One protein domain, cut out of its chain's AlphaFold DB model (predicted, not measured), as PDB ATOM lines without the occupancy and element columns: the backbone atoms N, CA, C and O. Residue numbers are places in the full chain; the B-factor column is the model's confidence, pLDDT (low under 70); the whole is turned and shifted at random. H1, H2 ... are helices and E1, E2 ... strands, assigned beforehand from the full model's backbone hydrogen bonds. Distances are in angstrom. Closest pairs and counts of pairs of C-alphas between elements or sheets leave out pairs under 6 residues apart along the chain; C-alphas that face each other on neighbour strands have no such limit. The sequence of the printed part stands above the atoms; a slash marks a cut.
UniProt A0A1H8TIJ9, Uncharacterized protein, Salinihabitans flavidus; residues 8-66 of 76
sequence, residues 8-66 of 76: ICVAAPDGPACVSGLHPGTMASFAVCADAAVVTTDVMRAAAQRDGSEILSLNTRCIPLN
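Overview. This is residues 8 to 66 of the 76 residues of an uncharacterized protein of Salinihabitans flavidus (UniProt A0A1H8TIJ9). Look first for a small hairpin of two strands, E1 and E2, packed on residues 30 to 41 of one long helix, H1, whose residues 46 to 50 stick out beyond it. After H1 the chain folds back through E3 and runs toward the hairpin, where residues 61 to 62 pair with E1. You have 59 printed residues with one named helix and three named strands, in the order E1, E2, H1, E3; the sheet is E1 - E2, antiparallel, and the class is mixed, helices and strands. The whole is a rod spanning 39 by 17 by 14 A, only just compact, close to loose, with a radius of gyration of the C-alphas of 12.3 A.

Along the chain. Find C-alpha 8 at (33.408, 31.942, -25.322), where E1, residues 8 to 12, begins; E2 is residues 15 to 19. H1, residues 30 to 50, runs 30.5 A from C-alpha 30 at (42.039, 35.782, -31.935). E3, residues 54 to 58, ends at C-alpha 58 at (23.886, 35.165, -24.697).

Arrangement. In the hairpin E1 and E2, at 147 degrees, look for N 10 and O 17, 2.9 A apart, and N 17 and O 10, 2.8 A, within hydrogen-bond range. Toward H1, the closest C-alphas are those of Pro 16 of E2 and Phe 30, 5.6 A apart, and those of Cys 9 of E1 and Cys 33, 5.9 A. Every O i to N i+4 pair of H1 is within hydrogen-bond range. At its other end, the closest C-alphas of H1 and E3 are those of Ala 48 and Glu 54, 6.6 A apart. E3 pairs with no named strand and is apart from E1 and E2; residues 8 to 9 of E1 pair with residues 61 to 62, parallel.

Size, cuts and confidence. The farthest C-alphas, those of Gly 52 and Asn 66, are 39.6 A apart. The printed part has no cut, and no link between named elements is long. Look for pLDDT under 70 at residues 11 to 13, 20 to 24 and 57 to 66.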
ATOM      1  N   ILE A   8      32.233  31.314 -25.940       72.00
ATOM      2  CA  ILE A   8      33.408  31.942 -25.322       72.00
ATOM      3  C   ILE A   8      34.614  31.717 -26.222       72.00
ATOM      4  O   ILE A   8      34.860  30.595 -26.659       72.00
ATOM      5  N   CYS A   9      35.380  32.782 -26.462       75.88
ATOM      6  CA  CYS A   9      36.725  32.662 -27.002       75.88
ATOM      7  C   CYS A   9      37.723  32.684 -25.839       75.88
ATOM      8  O   CYS A   9      37.862  33.693 -25.140       75.88
ATOM      9  N   VAL A  10      38.393  31.554 -25.624       72.94
ATOM     10  CA  VAL A  10      39.419  31.370 -24.596       72.94
ATOM     11  C   VAL A  10      40.793  31.302 -25.231       72.94
ATOM     12  O   VAL A  10      41.000  30.726 -26.291       72.94
ATOM     13  N   ALA A  11      41.763  31.867 -24.539       69.62
ATOM     14  CA  ALA A  11      43.163  31.655 -24.822       69.62
ATOM     15  C   ALA A  11      43.586  30.221 -24.445       69.62
ATOM     16  O   ALA A  11      43.509  29.878 -23.266       69.62
ATOM     17  N   ALA A  12      44.053  29.403 -25.393       68.38
ATOM     18  CA  ALA A  12      44.620  28.077 -25.123       68.38
ATOM     19  C   ALA A  12      46.124  28.023 -25.490       68.38
ATOM     20  O   ALA A  12      46.605  28.910 -26.204       68.38
ATOM     21  N   PRO A  13      46.882  27.016 -25.003       66.50
ATOM     22  CA  PRO A  13      48.322  26.891 -25.264       66.50
ATOM     23  C   PRO A  13      48.673  26.877 -26.756       66.50
ATOM     24  O   PRO A  13      49.651  27.498 -27.162       66.50
ATOM     25  N   ASP A  14      47.822  26.243 -27.562       71.31
ATOM     26  CA  ASP A  14      48.017  26.060 -29.004       71.31
ATOM     27  C   ASP A  14      47.336  27.155 -29.849       71.31
ATOM     28  O   ASP A  14      47.263  27.058 -31.073       71.31
ATOM     29  N   GLY A  15      46.813  28.205 -29.204       71.31
ATOM     30  CA  GLY A  15      46.106  29.312 -29.848       71.31
ATOM     31  C   GLY A  15      44.742  29.610 -29.218       71.31
ATOM     32  O   GLY A  15      44.304  28.933 -28.291       71.31
ATOM     33  N   PRO A  16      44.040  30.658 -29.669       77.69
ATOM     34  CA  PRO A  16      42.690  30.947 -29.201       77.69
ATOM     35  C   PRO A  16      41.728  29.831 -29.620       77.69
ATOM     36  O   PRO A  16      41.765  29.365 -30.756       77.69
ATOM     37  N   ALA A  17      40.858  29.413 -28.710       77.62
ATOM     38  CA  ALA A  17      39.871  28.371 -28.925       77.62
ATOM     39  C   ALA A  17      38.459  28.909 -28.695       77.62
ATOM     40  O   ALA A  17      38.185  29.579 -27.695       77.62
ATOM     41  N   CYS A  18      37.555  28.595 -29.621       75.00
ATOM     42  CA  CYS A  18      36.136  28.858 -29.436       75.00
ATOM     43  C   CYS A  18      35.524  27.645 -28.733       75.00
ATOM     44  O   CYS A  18      35.576  26.520 -29.230       75.00
ATOM     45  N   VAL A  19      34.965  27.860 -27.546       70.81
ATOM     46  CA  VAL A  19      34.225  26.822 -26.827       70.81
ATOM     47  C   VAL A  19      32.769  26.989 -27.220       70.81
ATOM     48  O   VAL A  19      31.988  27.652 -26.539       70.81
ATOM     49  N   SER A  20      32.438  26.454 -28.393       69.69
ATOM     50  CA  SER A  20      31.084  26.439 -28.929       69.69
ATOM     51  C   SER A  20      30.771  25.087 -29.566       69.69
ATOM     52  O   SER A  20      31.663  24.386 -30.039       69.69
ATOM     53  N   GLY A  21      29.489  24.714 -29.587       63.78
ATOM     54  CA  GLY A  21      29.048  23.473 -30.234       63.78
ATOM     55  C   GLY A  21      29.148  23.493 -31.766       63.78
ATOM     56  O   GLY A  21      29.044  22.439 -32.381       63.78
ATOM     57  N   LEU A  22      29.333  24.670 -32.382       64.75
ATOM     58  CA  LEU A  22      29.396  24.848 -33.841       64.75
ATOM     59  C   LEU A  22      30.828  24.970 -34.362       64.75
ATOM     60  O   LEU A  22      31.127  24.503 -35.457       64.75
ATOM     61  N   HIS A  23      31.714  25.573 -33.573       61.56
ATOM     62  CA  HIS A  23      33.117  25.749 -33.916       61.56
ATOM     63  C   HIS A  23      34.002  25.204 -32.793       61.56
ATOM     64  O   HIS A  23      34.606  25.989 -32.061       61.56
ATOM     65  N   PRO A  24      34.078  23.871 -32.629       66.31
ATOM     66  CA  PRO A  24      34.950  23.285 -31.629       66.31
ATOM     67  C   PRO A  24      36.419  23.451 -32.039       66.31
ATOM     68  O   PRO A  24      36.810  23.073 -33.142       66.31
ATOM     69  N   GLY A  25      37.246  23.961 -31.124       74.75
ATOM     70  CA  GLY A  25      38.701  23.828 -31.204       74.75
ATOM     71  C   GLY A  25      39.486  25.125 -31.394       74.75
ATOM     72  O   GLY A  25      38.977  26.237 -31.235       74.75
ATOM     73  N   THR A  26      40.776  24.941 -31.670       80.31
ATOM     74  CA  THR A  26      41.790  25.992 -31.811       80.31
ATOM     75  C   THR A  26      41.700  26.692 -33.159       80.31
ATOM     76  O   THR A  26      41.436  26.064 -34.183       80.31
ATOM     77  N   MET A  27      41.975  27.993 -33.171       81.56
ATOM     78  CA  MET A  27      41.896  28.840 -34.357       81.56
ATOM     79  C   MET A  27      43.200  29.589 -34.604       81.56
ATOM     80  O   MET A  27      43.959  29.881 -33.684       81.56
ATOM     81  N   ALA A  28      43.432  29.941 -35.871       82.62
ATOM     82  CA  ALA A  28      44.673  30.572 -36.320       82.62
ATOM     83  C   ALA A  28      44.934  31.954 -35.692       82.62
ATOM     84  O   ALA A  28      46.080  32.388 -35.608       82.62
ATOM     85  N   SER A  29      43.887  32.672 -35.273       82.00
ATOM     86  CA  SER A  29      44.027  33.986 -34.648       82.00
ATOM     87  C   SER A  29      42.863  34.319 -33.720       82.00
ATOM     88  O   SER A  29      41.791  33.710 -33.776       82.00
ATOM     89  N   PHE A  30      43.072  35.318 -32.860       78.94
ATOM     90  CA  PHE A  30      42.039  35.782 -31.935       78.94
ATOM     91  C   PHE A  30      40.846  36.387 -32.681       78.94
ATOM     92  O   PHE A  30      39.714  36.186 -32.259       78.94
ATOM     93  N   ALA A  31      41.091  37.064 -33.808       83.31
ATOM     94  CA  ALA A  31      40.034  37.605 -34.659       83.31
ATOM     95  C   ALA A  31      39.136  36.485 -35.206       83.31
ATOM     96  O   ALA A  31      37.925  36.545 -35.040       83.31
ATOM     97  N   VAL A  32      39.732  35.404 -35.725       82.62
ATOM     98  CA  VAL A  32      38.977  34.241 -36.229       82.62
ATOM     99  C   VAL A  32      38.150  33.588 -35.112       82.62
ATOM    100  O   VAL A  32      37.001  33.214 -35.323       82.62
ATOM    101  N   CYS A  33      38.702  33.505 -33.900       83.38
ATOM    102  CA  CYS A  33      37.990  32.992 -32.728       83.38
ATOM    103  C   CYS A  33      36.844  33.893 -32.260       83.38
ATOM    104  O   CYS A  33      35.776  33.390 -31.901       83.38
ATOM    105  N   ALA A  34      37.036  35.211 -32.290       80.94
ATOM    106  CA  ALA A  34      35.985  36.167 -31.981       80.94
ATOM    107  C   ALA A  34      34.847  36.096 -33.010       80.94
ATOM    108  O   ALA A  34      33.687  35.993 -32.614       80.94
ATOM    109  N   ASP A  35      35.177  36.047 -34.301       84.25
ATOM    110  CA  ASP A  35      34.201  35.921 -35.387       84.25
ATOM    111  C   ASP A  35      33.392  34.625 -35.258       84.25
ATOM    112  O   ASP A  35      32.163  34.644 -35.302       84.25
ATOM    113  N   ALA A  36      34.051  33.494 -34.995       82.94
ATOM    114  CA  ALA A  36      33.371  32.217 -34.788       82.94
ATOM    115  C   ALA A  36      32.442  32.222 -33.559       82.94
ATOM    116  O   ALA A  36      31.362  31.616 -33.579       82.94
ATOM    117  N   ALA A  37      32.825  32.921 -32.487       82.06
ATOM    118  CA  ALA A  37      31.991  33.068 -31.297       82.06
ATOM    119  C   ALA A  37      30.737  33.922 -31.582       82.06
ATOM    120  O   ALA A  37      29.652  33.604 -31.084       82.06
ATOM    121  N   VAL A  38      30.858  34.963 -32.416       82.94
ATOM    122  CA  VAL A  38      29.731  35.779 -32.906       82.94
ATOM    123  C   VAL A  38      28.811  34.947 -33.804       82.94
ATOM    124  O   VAL A  38      27.620  34.852 -33.523       82.94
ATOM    125  N   VAL A  39      29.357  34.245 -34.801       84.50
ATOM    126  CA  VAL A  39      28.572  33.388 -35.709       84.50
ATOM    127  C   VAL A  39      27.805  32.313 -34.941       84.50
ATOM    128  O   VAL A  39      26.610  32.124 -35.168       84.50
ATOM    129  N   THR A  40      28.449  31.644 -33.977       82.44
ATOM    130  CA  THR A  40      27.769  30.651 -33.127       82.44
ATOM    131  C   THR A  40      26.564  31.277 -32.425       82.44
ATOM    132  O   THR A  40      25.477  30.702 -32.366       82.44
ATOM    133  N   THR A  41      26.761  32.481 -31.904       83.62
ATOM    134  CA  THR A  41      25.759  33.218 -31.146       83.62
ATOM    135  C   THR A  41      24.546  33.580 -32.001       83.62
ATOM    136  O   THR A  41      23.408  33.364 -31.574       83.62
ATOM    137  N   ASP A  42      24.773  34.046 -33.228       85.81
ATOM    138  CA  ASP A  42      23.709  34.380 -34.174       85.81
ATOM    139  C   ASP A  42      22.933  33.141 -34.631       85.81
ATOM    140  O   ASP A  42      21.699  33.151 -34.646       85.81
ATOM    141  N   VAL A  43      23.626  32.035 -34.923       85.50
ATOM    142  CA  VAL A  43      22.984  30.764 -35.301       85.50
ATOM    143  C   VAL A  43      22.092  30.244 -34.174       85.50
ATOM    144  O   VAL A  43      20.952  29.840 -34.419       85.50
ATOM    145  N   MET A  44      22.575  30.290 -32.932       84.06
ATOM    146  CA  MET A  44      21.807  29.857 -31.765       84.06
ATOM    147  C   MET A  44      20.601  30.761 -31.502       84.06
ATOM    148  O   MET A  44      19.523  30.264 -31.168       84.06
ATOM    149  N   ARG A  45      20.742  32.076 -31.716       84.56
ATOM    150  CA  ARG A  45      19.623  33.021 -31.634       84.56
ATOM    151  C   ARG A  45      18.558  32.719 -32.685       84.56
ATOM    152  O   ARG A  45      17.379  32.645 -32.348       84.56
ATOM    153  N   ALA A  46      18.965  32.495 -33.931       88.31
ATOM    154  CA  ALA A  46      18.047  32.147 -35.009       88.31
ATOM    155  C   ALA A  46      17.336  30.807 -34.747       88.31
ATOM    156  O   ALA A  46      16.141  30.680 -35.007       88.31
ATOM    157  N   ALA A  47      18.041  29.814 -34.197       86.75
ATOM    158  CA  ALA A  47      17.438  28.542 -33.803       86.75
ATOM    159  C   ALA A  47      16.406  28.714 -32.678       86.75
ATOM    160  O   ALA A  47      15.309  28.175 -32.772       86.75
ATOM    161  N   ALA A  48      16.715  29.505 -31.647       87.50
ATOM    162  CA  ALA A  48      15.772  29.789 -30.566       87.50
ATOM    163  C   ALA A  48      14.510  30.513 -31.066       87.50
ATOM    164  O   ALA A  48      13.410  30.155 -30.652       87.50
ATOM    165  N   GLN A  49      14.655  31.464 -31.999       87.44
ATOM    166  CA  GLN A  49      13.517  32.141 -32.633       87.44
ATOM    167  C   GLN A  49      12.624  31.172 -33.414       87.44
ATOM    168  O   GLN A  49      11.406  31.218 -33.259       87.44
ATOM    169  N   ARG A  50      13.212  30.276 -34.219       90.19
ATOM    170  CA  ARG A  50      12.451  29.246 -34.953       90.19
ATOM    171  C   ARG A  50      11.702  28.299 -34.019       90.19
ATOM    172  O   ARG A  50      10.576  27.922 -34.317       90.19
ATOM    173  N   ASP A  51      12.309  27.967 -32.885       89.81
ATOM    174  CA  ASP A  51      11.759  27.019 -31.916       89.81
ATOM    175  C   ASP A  51      10.835  27.689 -30.874       89.81
ATOM    176  O   ASP A  51      10.427  27.037 -29.910       89.81
ATOM    177  N   GLY A  52      10.548  28.995 -30.994       88.88
ATOM    178  CA  GLY A  52       9.732  29.743 -30.024       88.88
ATOM    179  C   GLY A  52      10.293  29.717 -28.595       88.88
ATOM    180  O   GLY A  52       9.542  29.754 -27.620       88.88
ATOM    181  N   SER A  53      11.612  29.575 -28.458       88.19
ATOM    182  CA  SER A  53      12.306  29.451 -27.177       88.19
ATOM    183  C   SER A  53      12.911  30.785 -26.749       88.19
ATOM    184  O   SER A  53      13.514  31.492 -27.554       88.19
ATOM    185  N   GLU A  54      12.802  31.107 -25.463       85.00
ATOM    186  CA  GLU A  54      13.421  32.304 -24.897       85.00
ATOM    187  C   GLU A  54      14.888  32.035 -24.529       85.00
ATOM    188  O   GLU A  54      15.263  30.931 -24.113       85.00
ATOM    189  N   ILE A  55      15.742  33.046 -24.699       81.50
ATOM    190  CA  ILE A  55      17.185  32.939 -24.461       81.50
ATOM    191  C   ILE A  55      17.515  33.559 -23.105       81.50
ATOM    192  O   ILE A  55      17.250  34.737 -22.886       81.50
ATOM    193  N   LEU A  56      18.121  32.772 -22.212       74.62
ATOM    194  CA  LEU A  56      18.358  33.189 -20.824       74.62
ATOM    195  C   LEU A  56      19.685  33.946 -20.621       74.62
ATOM    196  O   LEU A  56      19.812  34.753 -19.709       74.62
ATOM    197  N   SER A  57      20.691  33.708 -21.461       66.12
ATOM    198  CA  SER A  57      21.941  34.477 -21.480       66.12
ATOM    199  C   SER A  57      22.672  34.176 -22.779       66.12
ATOM    200  O   SER A  57      22.684  33.030 -23.222       66.12
ATOM    201  N   LEU A  58      23.226  35.214 -23.397       65.50
ATOM    202  CA  LEU A  58      23.886  35.165 -24.697       65.50
ATOM    203  C   LEU A  58      25.054  36.153 -24.651       65.50
ATOM    204  O   LEU A  58      25.013  37.225 -25.248       65.50
ATOM    205  N   ASN A  59      26.037  35.860 -23.801       64.88
ATOM    206  CA  ASN A  59      27.143  36.774 -23.542       64.88
ATOM    207  C   ASN A  59      28.411  36.231 -24.200       64.88
ATOM    208  O   ASN A  59      29.124  35.416 -23.616       64.88
ATOM    209  N   THR A  60      28.663  36.668 -25.433       65.88
ATOM    210  CA  THR A  60      29.892  36.346 -26.156       65.88
ATOM    211  C   THR A  60      31.042  37.117 -25.535       65.88
ATOM    212  O   THR A  60      31.134  38.337 -25.667       65.88
ATOM    213  N   ARG A  61      31.914  36.415 -24.815       68.56
ATOM    214  CA  ARG A  61      33.102  37.010 -24.196       68.56
ATOM    215  C   ARG A  61      34.328  36.544 -24.970       68.56
ATOM    216  O   ARG A  61      34.604  35.347 -25.038       68.56
ATOM    217  N   CYS A  62      35.069  37.500 -25.518       68.06
ATOM    218  CA  CYS A  62      36.370  37.261 -26.124       68.06
ATOM    219  C   CYS A  62      37.415  37.947 -25.249       68.06
ATOM    220  O   CYS A  62      37.464  39.175 -25.197       68.06
ATOM    221  N   ILE A  63      38.214  37.165 -24.523       69.44
ATOM    222  CA  ILE A  63      39.235  37.708 -23.621       69.44
ATOM    223  C   ILE A  63      40.598  37.511 -24.284       69.44
ATOM    224  O   ILE A  63      41.021  36.366 -24.463       69.44
ATOM    225  N   PRO A  64      41.296  38.587 -24.677       63.47
ATOM    226  CA  PRO A  64      42.584  38.444 -25.329       63.47
ATOM    227  C   PRO A  64      43.650  37.981 -24.321       63.47
ATOM    228  O   PRO A  64      43.611  38.320 -23.137       63.47
ATOM    229  N   LEU A  65      44.621  37.194 -24.796       61.53
ATOM    230  CA  LEU A  65      45.700  36.588 -23.991       61.53
ATOM    231  C   LEU A  65      46.435  37.596 -23.090       61.53
ATOM    232  O   LEU A  65      46.790  37.293 -21.951       61.53
ATOM    233  N   ASN A  66      46.659  38.809 -23.596       62.97
ATOM    234  CA  ASN A  66      47.300  39.895 -22.857       62.97
ATOM    235  C   ASN A  66      46.449  40.398 -21.675       62.97
ATOM    236  O   ASN A  66      47.009  40.725 -20.633       62.97
TER     237      ASN A  66